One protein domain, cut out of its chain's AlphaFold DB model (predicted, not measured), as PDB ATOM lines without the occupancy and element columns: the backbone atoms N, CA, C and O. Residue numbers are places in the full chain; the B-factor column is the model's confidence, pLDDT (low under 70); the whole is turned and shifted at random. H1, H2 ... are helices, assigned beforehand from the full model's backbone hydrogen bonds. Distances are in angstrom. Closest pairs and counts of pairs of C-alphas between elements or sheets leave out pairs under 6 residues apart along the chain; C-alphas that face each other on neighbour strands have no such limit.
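Overview. This is residues 184 to 262 of the 392 residues of an uncharacterized protein of Streptomyces sp. FR-008 (UniProt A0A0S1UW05). Four helices cross one another in a small cluster: the long H3 runs along the longest axis, H1 and H4 pack across it on different sides, and H2 packs on H4. A long link, residues 194 to 205, joins H1 to H2. The printed part has 79 residues with four named helices, in the order H1, H2, H3, H4, and no named strand: all helix. It is compact, with a radius of gyration of the C-alphas of 11.8 A, and only just elongated, spanning 37 by 24 by 21 A.

Arrangement. H1, residues 184 to 193, touches residues 221 to 229 of H3, residues 218 to 238, the same way at a steep tilt of 40 degrees; the closest C-alphas, of Leu 187 and Ala 225, are 5.9 A apart. H2, residues 206 to 213, is close to H1 but not clearly touching: the closest C-alphas, of Thr 184 and Leu 212, are 6.8 A apart. H2 and H3 are only just apart, at 8.0 A. H4, residues 246 to 261, touches H3 at a steep tilt of 52 degrees, opposite ways, closest at the C-alphas of Val 228 and Trp 252, 5.4 A. With residues 253 to 257 alone H4 touches H2, at a steep tilt of 53 degrees, the same way; the closest C-alphas, of Leu 208 and Cys 253, are 6.6 A apart. H1 and H4 are apart. In H1, H2 and H4 every O i to N i+4 pair is within hydrogen-bond range, in H3 16 of 17.

Along the chain. H1 begins at C-alpha 184, (53.066, 55.596, 158.985), and is 14.2 A long; H2 measures 10.4 A. H3 runs 31.2 A from C-alpha 218, (48.051, 48.355, 164.258). H4 is 21.9 A long and ends at C-alpha 261, (52.307, 38.500, 154.760).

Size, cuts and confidence. The two C-alphas farthest apart, of Ala 214 and His 240, are 36.8 A apart. The printed part has no cut. The link from H2 to H3 is tight and that from H3 to H4 short. The model's mean pLDDT over the printed part is 87.3; residues 237 to 242 are under 70.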
ATOM      1  N   THR A 184      51.745  55.121 159.394       92.12
ATOM      2  CA  THR A 184      53.066  55.596 158.985       92.12
ATOM      3  C   THR A 184      53.751  56.313 160.146       92.12
ATOM      4  O   THR A 184      54.910  56.031 160.461       92.12
ATOM      5  N   ALA A 185      53.030  57.192 160.841       91.31
ATOM      6  CA  ALA A 185      53.491  57.860 162.046       91.31
ATOM      7  C   ALA A 185      53.805  56.853 163.159       91.31
ATOM      8  O   ALA A 185      54.853  56.975 163.796       91.31
ATOM      9  N   LEU A 186      52.961  55.833 163.356       91.81
ATOM     10  CA  LEU A 186      53.193  54.759 164.327       91.81
ATOM     11  C   LEU A 186      54.493  54.007 164.040       91.81
ATOM     12  O   LEU A 186      55.326  53.877 164.938       91.81
ATOM     13  N   LEU A 187      54.692  53.555 162.800       93.00
ATOM     14  CA  LEU A 187      55.909  52.862 162.386       93.00
ATOM     15  C   LEU A 187      57.146  53.739 162.609       93.00
ATOM     16  O   LEU A 187      58.076  53.335 163.305       93.00
ATOM     17  N   ARG A 188      57.137  54.976 162.096       91.38
ATOM     18  CA  ARG A 188      58.256  55.921 162.251       91.38
ATOM     19  C   ARG A 188      58.568  56.206 163.717       91.38
ATOM     20  O   ARG A 188      59.736  56.245 164.099       91.38
ATOM     21  N   ARG A 189      57.541  56.398 164.551       91.81
ATOM     22  CA  ARG A 189      57.708  56.636 165.990       91.81
ATOM     23  C   ARG A 189      58.361  55.436 166.665       91.81
ATOM     24  O   ARG A 189      59.309  55.625 167.422       91.81
ATOM     25  N   ARG A 190      57.898  54.219 166.360       91.12
ATOM     26  CA  ARG A 190      58.462  52.969 166.891       91.12
ATOM     27  C   ARG A 190      59.935  52.825 166.515       91.12
ATOM     28  O   ARG A 190      60.753  52.651 167.409       91.12
ATOM     29  N   LEU A 191      60.273  52.976 165.234       92.56
ATOM     30  CA  LEU A 191      61.654  52.878 164.744       92.56
ATOM     31  C   LEU A 191      62.572  53.920 165.402       92.56
ATOM     32  O   LEU A 191      63.664  53.589 165.864       92.56
ATOM     33  N   ARG A 192      62.101  55.166 165.540       91.69
ATOM     34  CA  ARG A 192      62.850  56.235 166.218       91.69
ATOM     35  C   ARG A 192      63.091  55.933 167.697       91.69
ATOM     36  O   ARG A 192      64.167  56.226 168.211       91.69
ATOM     37  N   CYS A 193      62.115  55.353 168.400       90.81
ATOM     38  CA  CYS A 193      62.285  54.970 169.806       90.81
ATOM     39  C   CYS A 193      63.380  53.913 170.016       90.81
ATOM     40  O   CYS A 193      63.964  53.890 171.100       90.81
ATOM     41  N   GLU A 194      63.661  53.106 168.988       89.19
ATOM     42  CA  GLU A 194      64.741  52.109 168.931       89.19
ATOM     43  C   GLU A 194      66.038  52.671 168.300       89.19
ATOM     44  O   GLU A 194      66.935  51.933 167.885       89.19
ATOM     45  N   GLY A 195      66.144  54.001 168.191       87.94
ATOM     46  CA  GLY A 195      67.355  54.692 167.747       87.94
ATOM     47  C   GLY A 195      67.680  54.520 166.263       87.94
ATOM     48  O   GLY A 195      68.849  54.592 165.894       87.94
ATOM     49  N   MET A 196      66.692  54.225 165.415       88.06
ATOM     50  CA  MET A 196      66.868  54.236 163.959       88.06
ATOM     51  C   MET A 196      66.872  55.677 163.435       88.06
ATOM     52  O   MET A 196      66.022  56.480 163.833       88.06
ATOM     53  N   ASP A 197      67.814  55.998 162.545       83.81
ATOM     54  CA  ASP A 197      67.858  57.316 161.912       83.81
ATOM     55  C   ASP A 197      66.676  57.474 160.948       83.81
ATOM     56  O   ASP A 197      66.483  56.695 160.017       83.81
ATOM     57  N   THR A 198      65.886  58.525 161.154       78.25
ATOM     58  CA  THR A 198      64.763  58.877 160.283       78.25
ATOM     59  C   THR A 198      65.172  59.171 158.843       78.25
ATOM     60  O   THR A 198      64.336  59.020 157.956       78.25
ATOM     61  N   ARG A 199      66.427  59.579 158.604       83.88
ATOM     62  CA  ARG A 199      66.962  59.803 157.255       83.88
ATOM     63  C   ARG A 199      67.120  58.493 156.493       83.88
ATOM     64  O   ARG A 199      66.766  58.446 155.327       83.88
ATOM     65  N   ALA A 200      67.551  57.427 157.168       83.56
ATOM     66  CA  ALA A 200      67.633  56.091 156.579       83.56
ATOM     67  C   ALA A 200      66.244  55.516 156.250       83.56
ATOM     68  O   ALA A 200      66.104  54.704 155.348       83.56
ATOM     69  N   CYS A 201      65.195  55.968 156.943       84.94
ATOM     70  CA  CYS A 201      63.813  55.587 156.644       84.94
ATOM     71  C   CYS A 201      63.187  56.361 155.466       84.94
ATOM     72  O   CYS A 201      61.969  56.278 155.270       84.94
ATOM     73  N   SER A 202      63.971  57.172 154.748       85.25
ATOM     74  CA  SER A 202      63.517  58.008 153.640       85.25
ATOM     75  C   SER A 202      64.428  57.818 152.420       85.25
ATOM     76  O   SER A 202      65.635  58.013 152.549       85.25
ATOM     77  N   PRO A 203      63.883  57.519 151.226       87.56
ATOM     78  CA  PRO A 203      62.458  57.378 150.910       87.56
ATOM     79  C   PRO A 203      61.818  56.122 151.527       87.56
ATOM     80  O   PRO A 203      62.502  55.184 151.926       87.56
ATOM     81  N   VAL A 204      60.485  56.119 151.628       88.19
ATOM     82  CA  VAL A 204      59.730  54.939 152.080       88.19
ATOM     83  C   VAL A 204      59.730  53.905 150.943       88.19
ATOM     84  O   VAL A 204      59.290  54.260 149.848       88.19
ATOM     85  N   PRO A 205      60.170  52.654 151.176       92.94
ATOM     86  CA  PRO A 205      60.115  51.592 150.171       92.94
ATOM     87  C   PRO A 205      58.691  51.369 149.643       92.94
ATOM     88  O   PRO A 205      57.730  51.414 150.413       92.94
ATOM     89  N   GLU A 206      58.538  51.086 148.348       92.31
ATOM     90  CA  GLU A 206      57.226  50.930 147.695       92.31
ATOM     91  C   GLU A 206      56.393  49.785 148.293       92.31
ATOM     92  O   GLU A 206      55.193  49.937 148.541       92.31
ATOM     93  N   SER A 207      57.044  48.662 148.611       91.75
ATOM     94  CA  SER A 207      56.428  47.514 149.290       91.75
ATOM     95  C   SER A 207      55.841  47.908 150.649       91.75
ATOM     96  O   SER A 207      54.708  47.549 150.985       91.75
ATOM     97  N   LEU A 208      56.571  48.729 151.409       94.06
ATOM     98  CA  LEU A 208      56.120  49.270 152.685       94.06
ATOM     99  C   LEU A 208      54.973  50.271 152.512       94.06
ATOM    100  O   LEU A 208      54.000  50.219 153.266       94.06
ATOM    101  N   ALA A 209      55.064  51.168 151.531       93.56
ATOM    102  CA  ALA A 209      54.012  52.138 151.244       93.56
ATOM    103  C   ALA A 209      52.693  51.442 150.864       93.56
ATOM    104  O   ALA A 209      51.637  51.778 151.407       93.56
ATOM    105  N   THR A 210      52.766  50.421 150.009       93.81
ATOM    106  CA  THR A 210      51.622  49.591 149.606       93.81
ATOM    107  C   THR A 210      50.997  48.891 150.811       93.81
ATOM    108  O   THR A 210      49.791  49.008 151.039       93.81
ATOM    109  N   TYR A 211      51.817  48.242 151.644       93.44
ATOM    110  CA  TYR A 211      51.345  47.573 152.856       93.44
ATOM    111  C   TYR A 211      50.640  48.537 153.817       93.44
ATOM    112  O   TYR A 211      49.548  48.245 154.292       93.44
ATOM    113  N   LEU A 212      51.213  49.715 154.089       93.31
ATOM    114  CA  LEU A 212      50.599  50.697 154.991       93.31
ATOM    115  C   LEU A 212      49.286  51.267 154.427       93.31
ATOM    116  O   LEU A 212      48.343  51.501 155.191       93.31
ATOM    117  N   THR A 213      49.207  51.437 153.105       93.56
ATOM    118  CA  THR A 213      48.007  51.912 152.398       93.56
ATOM    119  C   THR A 213      46.860  50.903 152.472       93.56
ATOM    120  O   THR A 213      45.706  51.310 152.593       93.56
ATOM    121  N   ALA A 214      47.161  49.600 152.539       92.38
ATOM    122  CA  ALA A 214      46.176  48.536 152.767       92.38
ATOM    123  C   ALA A 214      45.565  48.532 154.188       92.38
ATOM    124  O   ALA A 214      44.728  47.693 154.508       92.38
ATOM    125  N   ARG A 215      45.954  49.482 155.052       90.50
ATOM    126  CA  ARG A 215      45.425  49.681 156.414       90.50
ATOM    127  C   ARG A 215      45.478  48.428 157.313       90.50
ATOM    128  O   ARG A 215      44.490  48.129 157.989       90.50
ATOM    129  N   PRO A 216      46.640  47.768 157.458       90.69
ATOM    130  CA  PRO A 216      46.797  46.592 158.313       90.69
ATOM    131  C   PRO A 216      46.431  46.892 159.776       90.69
ATOM    132  O   PRO A 216      46.497  48.053 160.206       90.69
ATOM    133  N   PRO A 217      46.070  45.887 160.584       88.38
ATOM    134  CA  PRO A 217      45.898  46.063 162.023       88.38
ATOM    135  C   PRO A 217      47.125  46.729 162.665       88.38
ATOM    136  O   PRO A 217      48.269  46.421 162.330       88.38
ATOM    137  N   LEU A 218      46.925  47.632 163.634       87.56
ATOM    138  CA  LEU A 218      48.051  48.355 164.258       87.56
ATOM    139  C   LEU A 218      49.043  47.435 164.979       87.56
ATOM    140  O   LEU A 218      50.228  47.755 165.072       87.56
ATOM    141  N   ARG A 219      48.563  46.288 165.475       85.81
ATOM    142  CA  ARG A 219      49.415  45.233 166.039       85.81
ATOM    143  C   ARG A 219      50.441  44.733 165.021       85.81
ATOM    144  O   ARG A 219      51.593  44.528 165.389       85.81
ATOM    145  N   ASP A 220      50.064  44.625 163.750       90.00
ATOM    146  CA  ASP A 220      50.942  44.113 162.701       90.00
ATOM    147  C   ASP A 220      51.949  45.180 162.273       90.00
ATOM    148  O   ASP A 220      53.121  44.876 162.086       90.00
ATOM    149  N   VAL A 221      51.556  46.458 162.285       92.12
ATOM    150  CA  VAL A 221      52.498  47.583 162.134       92.12
ATOM    151  C   VAL A 221      53.532  47.605 163.270       92.12
ATOM    152  O   VAL A 221      54.718  47.842 163.037       92.12
ATOM    153  N   ALA A 222      53.113  47.334 164.511       88.19
ATOM    154  CA  ALA A 222      54.034  47.238 165.643       88.19
ATOM    155  C   ALA A 222      54.977  46.025 165.522       88.19
ATOM    156  O   ALA A 222      56.172  46.158 165.797       88.19
ATOM    157  N   ARG A 223      54.462  44.872 165.071       89.94
ATOM    158  CA  ARG A 223      55.259  43.669 164.776       89.94
ATOM    159  C   ARG A 223      56.262  43.921 163.649       89.94
ATOM    160  O   ARG A 223      57.421  43.546 163.792       89.94
ATOM    161  N   LEU A 224      55.858  44.624 162.590       94.00
ATOM    162  CA  LEU A 224      56.731  45.043 161.492       94.00
ATOM    163  C   LEU A 224      57.888  45.905 161.999       94.00
ATOM    164  O   LEU A 224      59.046  45.602 161.721       94.00
ATOM    165  N   ALA A 225      57.595  46.930 162.806       92.94
ATOM    166  CA  ALA A 225      58.627  47.777 163.404       92.94
ATOM    167  C   ALA A 225      59.632  46.952 164.226       92.94
ATOM    168  O   ALA A 225      60.843  47.139 164.114       92.94
ATOM    169  N   HIS A 226      59.129  46.010 165.028       90.75
ATOM    170  CA  HIS A 226      59.965  45.121 165.828       90.75
ATOM    171  C   HIS A 226      60.830  44.188 164.963       90.75
ATOM    172  O   HIS A 226      62.021  44.029 165.229       90.75
ATOM    173  N   ALA A 227      60.265  43.606 163.902       92.00
ATOM    174  CA  ALA A 227      60.984  42.742 162.970       92.00
ATOM    175  C   ALA A 227      62.116  43.492 162.250       92.00
ATOM    176  O   ALA A 227      63.245  43.000 162.213       92.00
ATOM    177  N   VAL A 228      61.852  44.710 161.771       93.31
ATOM    178  CA  VAL A 228      62.861  45.583 161.149       93.31
ATOM    179  C   VAL A 228      64.004  45.886 162.125       93.31
ATOM    180  O   VAL A 228      65.176  45.736 161.781       93.31
ATOM    181  N   VAL A 229      63.690  46.240 163.376       91.19
ATOM    182  CA  VAL A 229      64.705  46.516 164.410       91.19
ATOM    183  C   VAL A 229      65.543  45.275 164.726       91.19
ATOM    184  O   VAL A 229      66.762  45.377 164.874       91.19
ATOM    185  N   ARG A 230      64.929  44.087 164.769       90.06
ATOM    186  CA  ARG A 230      65.659  42.822 164.946       90.06
ATOM    187  C   ARG A 230      66.598  42.517 163.781       90.06
ATOM    188  O   ARG A 230      67.725  42.087 164.019       90.06
ATOM    189  N   LEU A 231      66.155  42.730 162.542       90.75
ATOM    190  CA  LEU A 231      66.986  42.532 161.350       90.75
ATOM    191  C   LEU A 231      68.183  43.490 161.341       90.75
ATOM    192  O   LEU A 231      69.315  43.035 161.181       90.75
ATOM    193  N   ARG A 232      67.957  44.771 161.660       89.50
ATOM    194  CA  ARG A 232      69.026  45.758 161.880       89.50
ATOM    195  C   ARG A 232      70.021  45.306 162.946       89.50
ATOM    196  O   ARG A 232      71.228  45.392 162.735       89.50
ATOM    197  N   GLY A 233      69.530  44.820 164.088       88.00
ATOM    198  CA  GLY A 233      70.375  44.336 165.182       88.00
ATOM    199  C   GLY A 233      71.288  43.186 164.753       88.00
ATOM    200  O   GLY A 233      72.483  43.213 165.039       88.00
ATOM    201  N   ARG A 234      70.751  42.219 163.997       85.31
ATOM    202  CA  ARG A 234      71.534  41.109 163.427       85.31
ATOM    203  C   ARG A 234      72.590  41.594 162.437       85.31
ATOM    204  O   ARG A 234      73.720  41.126 162.495       85.31
ATOM    205  N   HIS A 235      72.235  42.544 161.573       83.38
ATOM    206  CA  HIS A 235      73.159  43.104 160.588       83.38
ATOM    207  C   HIS A 235      74.334  43.840 161.253       83.38
ATOM    208  O   HIS A 235      75.490  43.619 160.900       83.38
ATOM    209  N   ARG A 236      74.068  44.650 162.289       80.81
ATOM    210  CA  ARG A 236      75.112  45.367 163.049       80.81
ATOM    211  C   ARG A 236      76.041  44.451 163.844       80.81
ATOM    212  O   ARG A 236      77.200  44.795 164.038       80.81
ATOM    213  N   HIS A 237      75.551  43.306 164.316       67.19
ATOM    214  CA  HIS A 237      76.371  42.372 165.093       67.19
ATOM    215  C   HIS A 237      77.431  41.651 164.241       67.19
ATOM    216  O   HIS A 237      78.367  41.086 164.795       67.19
ATOM    217  N   GLY A 238      77.303  41.681 162.908       60.38
ATOM    218  CA  GLY A 238      78.267  41.072 161.991       60.38
ATOM    219  C   GLY A 238      79.372  42.010 161.500       60.38
ATOM    220  O   GLY A 238      80.381  41.521 161.002       60.38
ATOM    221  N   ILE A 239      79.193  43.336 161.582       64.31
ATOM    222  CA  ILE A 239      80.084  44.307 160.926       64.31
ATOM    223  C   ILE A 239      80.140  45.620 161.734       64.31
ATOM    224  O   ILE A 239      79.128  46.297 161.924       64.31
ATOM    225  N   HIS A 240      81.332  46.010 162.200       55.94
ATOM    226  CA  HIS A 240      81.557  47.312 162.842       55.94
ATOM    227  C   HIS A 240      81.525  48.462 161.820       55.94
ATOM    228  O   HIS A 240      82.069  48.345 160.729       55.94
ATOM    229  N   GLY A 241      80.906  49.590 162.192       64.12
ATOM    230  CA  GLY A 241      80.908  50.824 161.388       64.12
ATOM    231  C   GLY A 241      79.763  50.981 160.381       64.12
ATOM    232  O   GLY A 241      79.735  51.969 159.653       64.12
ATOM    233  N   ILE A 242      78.793  50.059 160.343       69.56
ATOM    234  CA  ILE A 242      77.641  50.197 159.443       69.56
ATOM    235  C   ILE A 242      76.696  51.292 159.934       69.56
ATOM    236  O   ILE A 242      76.114  51.210 161.019       69.56
ATOM    237  N   THR A 243      76.518  52.294 159.078       78.69
ATOM    238  CA  THR A 243      75.485  53.320 159.217       78.69
ATOM    239  C   THR A 243      74.200  52.817 158.565       78.69
ATOM    240  O   THR A 243      74.248  52.091 157.576       78.69
ATOM    241  N   ASP A 244      73.045  53.166 159.132       85.56
ATOM    242  CA  ASP A 244      71.764  52.799 158.531       85.56
ATOM    243  C   ASP A 244      71.632  53.551 157.186       85.56
ATOM    244  O   ASP A 244      71.656  54.783 157.179       85.56
ATOM    245  N   THR A 245      71.522  52.836 156.062       88.94
ATOM    246  CA  THR A 245      71.283  53.430 154.731       88.94
ATOM    247  C   THR A 245      69.859  53.134 154.248       88.94
ATOM    248  O   THR A 245      69.246  52.172 154.729       88.94
ATOM    249  N   PRO A 246      69.305  53.927 153.310       89.31
ATOM    250  CA  PRO A 246      67.986  53.665 152.732       89.31
ATOM    251  C   PRO A 246      67.854  52.286 152.072       89.31
ATOM    252  O   PRO A 246      66.801  51.660 152.171       89.31
ATOM    253  N   GLU A 247      68.921  51.777 151.456       89.75
ATOM    254  CA  GLU A 247      68.935  50.472 150.782       89.75
ATOM    255  C   GLU A 247      68.830  49.327 151.795       89.75
ATOM    256  O   GLU A 247      68.004  48.430 151.639       89.75
ATOM    257  N   LEU A 248      69.605  49.394 152.886       90.44
ATOM    258  CA  LEU A 248      69.525  48.418 153.977       90.44
ATOM    259  C   LEU A 248      68.165  48.467 154.673       90.44
ATOM    260  O   LEU A 248      67.603  47.434 155.034       90.44
ATOM    261  N   PHE A 249      67.615  49.669 154.850       92.44
ATOM    262  CA  PHE A 249      66.272  49.827 155.390       92.44
ATOM    263  C   PHE A 249      65.221  49.167 154.489       92.44
ATOM    264  O   PHE A 249      64.364  48.444 155.004       92.44
ATOM    265  N   ALA A 250      65.308  49.354 153.168       93.31
ATOM    266  CA  ALA A 250      64.427  48.699 152.208       93.31
ATOM    267  C   ALA A 250      64.523  47.168 152.292       93.31
ATOM    268  O   ALA A 250      63.491  46.512 152.424       93.31
ATOM    269  N   GLU A 251      65.738  46.611 152.345       92.62
ATOM    270  CA  GLU A 251      65.958  45.167 152.503       92.62
ATOM    271  C   GLU A 251      65.327  44.631 153.801       92.62
ATOM    272  O   GLU A 251      64.639  43.603 153.810       92.62
ATOM    273  N   TRP A 252      65.513  45.337 154.922       93.69
ATOM    274  CA  TRP A 252      64.906  44.943 156.194       93.69
ATOM    275  C   TRP A 252      63.381  45.018 156.148       93.69
ATOM    276  O   TRP A 252      62.719  44.144 156.710       93.69
ATOM    277  N   CYS A 253      62.818  46.036 155.495       94.38
ATOM    278  CA  CYS A 253      61.378  46.169 155.312       94.38
ATOM    279  C   CYS A 253      60.809  45.039 154.459       94.38
ATOM    280  O   CYS A 253      59.843  44.415 154.888       94.38
ATOM    281  N   GLU A 254      61.409  44.726 153.312       92.56
ATOM    282  CA  GLU A 254      60.960  43.634 152.442       92.56
ATOM    283  C   GLU A 254      60.997  42.287 153.159       92.56
ATOM    284  O   GLU A 254      60.011  41.549 153.165       92.56
ATOM    285  N   LYS A 255      62.100  41.994 153.851       90.25
ATOM    286  CA  LYS A 255      62.255  40.747 154.606       90.25
ATOM    287  C   LYS A 255      61.303  40.651 155.798       90.25
ATOM    288  O   LYS A 255      60.829  39.566 156.139       90.25
ATOM    289  N   ALA A 256      61.027  41.771 156.461       92.19
ATOM    290  CA  ALA A 256      60.056  41.806 157.545       92.19
ATOM    291  C   ALA A 256      58.617  41.656 157.024       92.19
ATOM    292  O   ALA A 256      57.825  40.951 157.646       92.19
ATOM    293  N   LEU A 257      58.292  42.274 155.885       92.06
ATOM    294  CA  LEU A 257      56.987  42.159 155.237       92.06
ATOM    295  C   LEU A 257      56.730  40.737 154.756       92.06
ATOM    296  O   LEU A 257      55.684  40.199 155.097       92.06
ATOM    297  N   SER A 258      57.685  40.098 154.074       85.69
ATOM    298  CA  SER A 258      57.523  38.713 153.610       85.69
ATOM    299  C   SER A 258      57.231  37.748 154.760       85.69
ATOM    300  O   SER A 258      56.367  36.888 154.641       85.69
ATOM    301  N   THR A 259      57.861  37.962 155.920       82.12
ATOM    302  CA  THR A 259      57.606  37.175 157.139       82.12
ATOM    303  C   THR A 259      56.200  37.402 157.719       82.12
ATOM    304  O   THR A 259      55.666  36.529 158.402       82.12
ATOM    305  N   LEU A 260      55.602  38.579 157.507       81.81
ATOM    306  CA  LEU A 260      54.282  38.935 158.041       81.81
ATOM    307  C   LEU A 260      53.135  38.599 157.087       81.81
ATOM    308  O   LEU A 260      52.062  38.233 157.557       81.81
ATOM    309  N   THR A 261      53.337  38.752 155.779       78.44
ATOM    310  CA  THR A 261      52.307  38.500 154.760       78.44
ATOM    311  C   THR A 261      52.240  37.039 154.348       78.44
ATOM    312  O   THR A 261      51.172  36.582 153.956       78.44
ATOM    313  N   ASP A 262      53.348  36.305 154.471       75.06
ATOM    314  CA  ASP A 262      53.390  34.859 154.266       75.06
ATOM    315  C   ASP A 262      54.125  34.166 155.429       75.06
ATOM    316  O   ASP A 262      55.267  33.707 155.296       75.06
TER     317      ASP A 262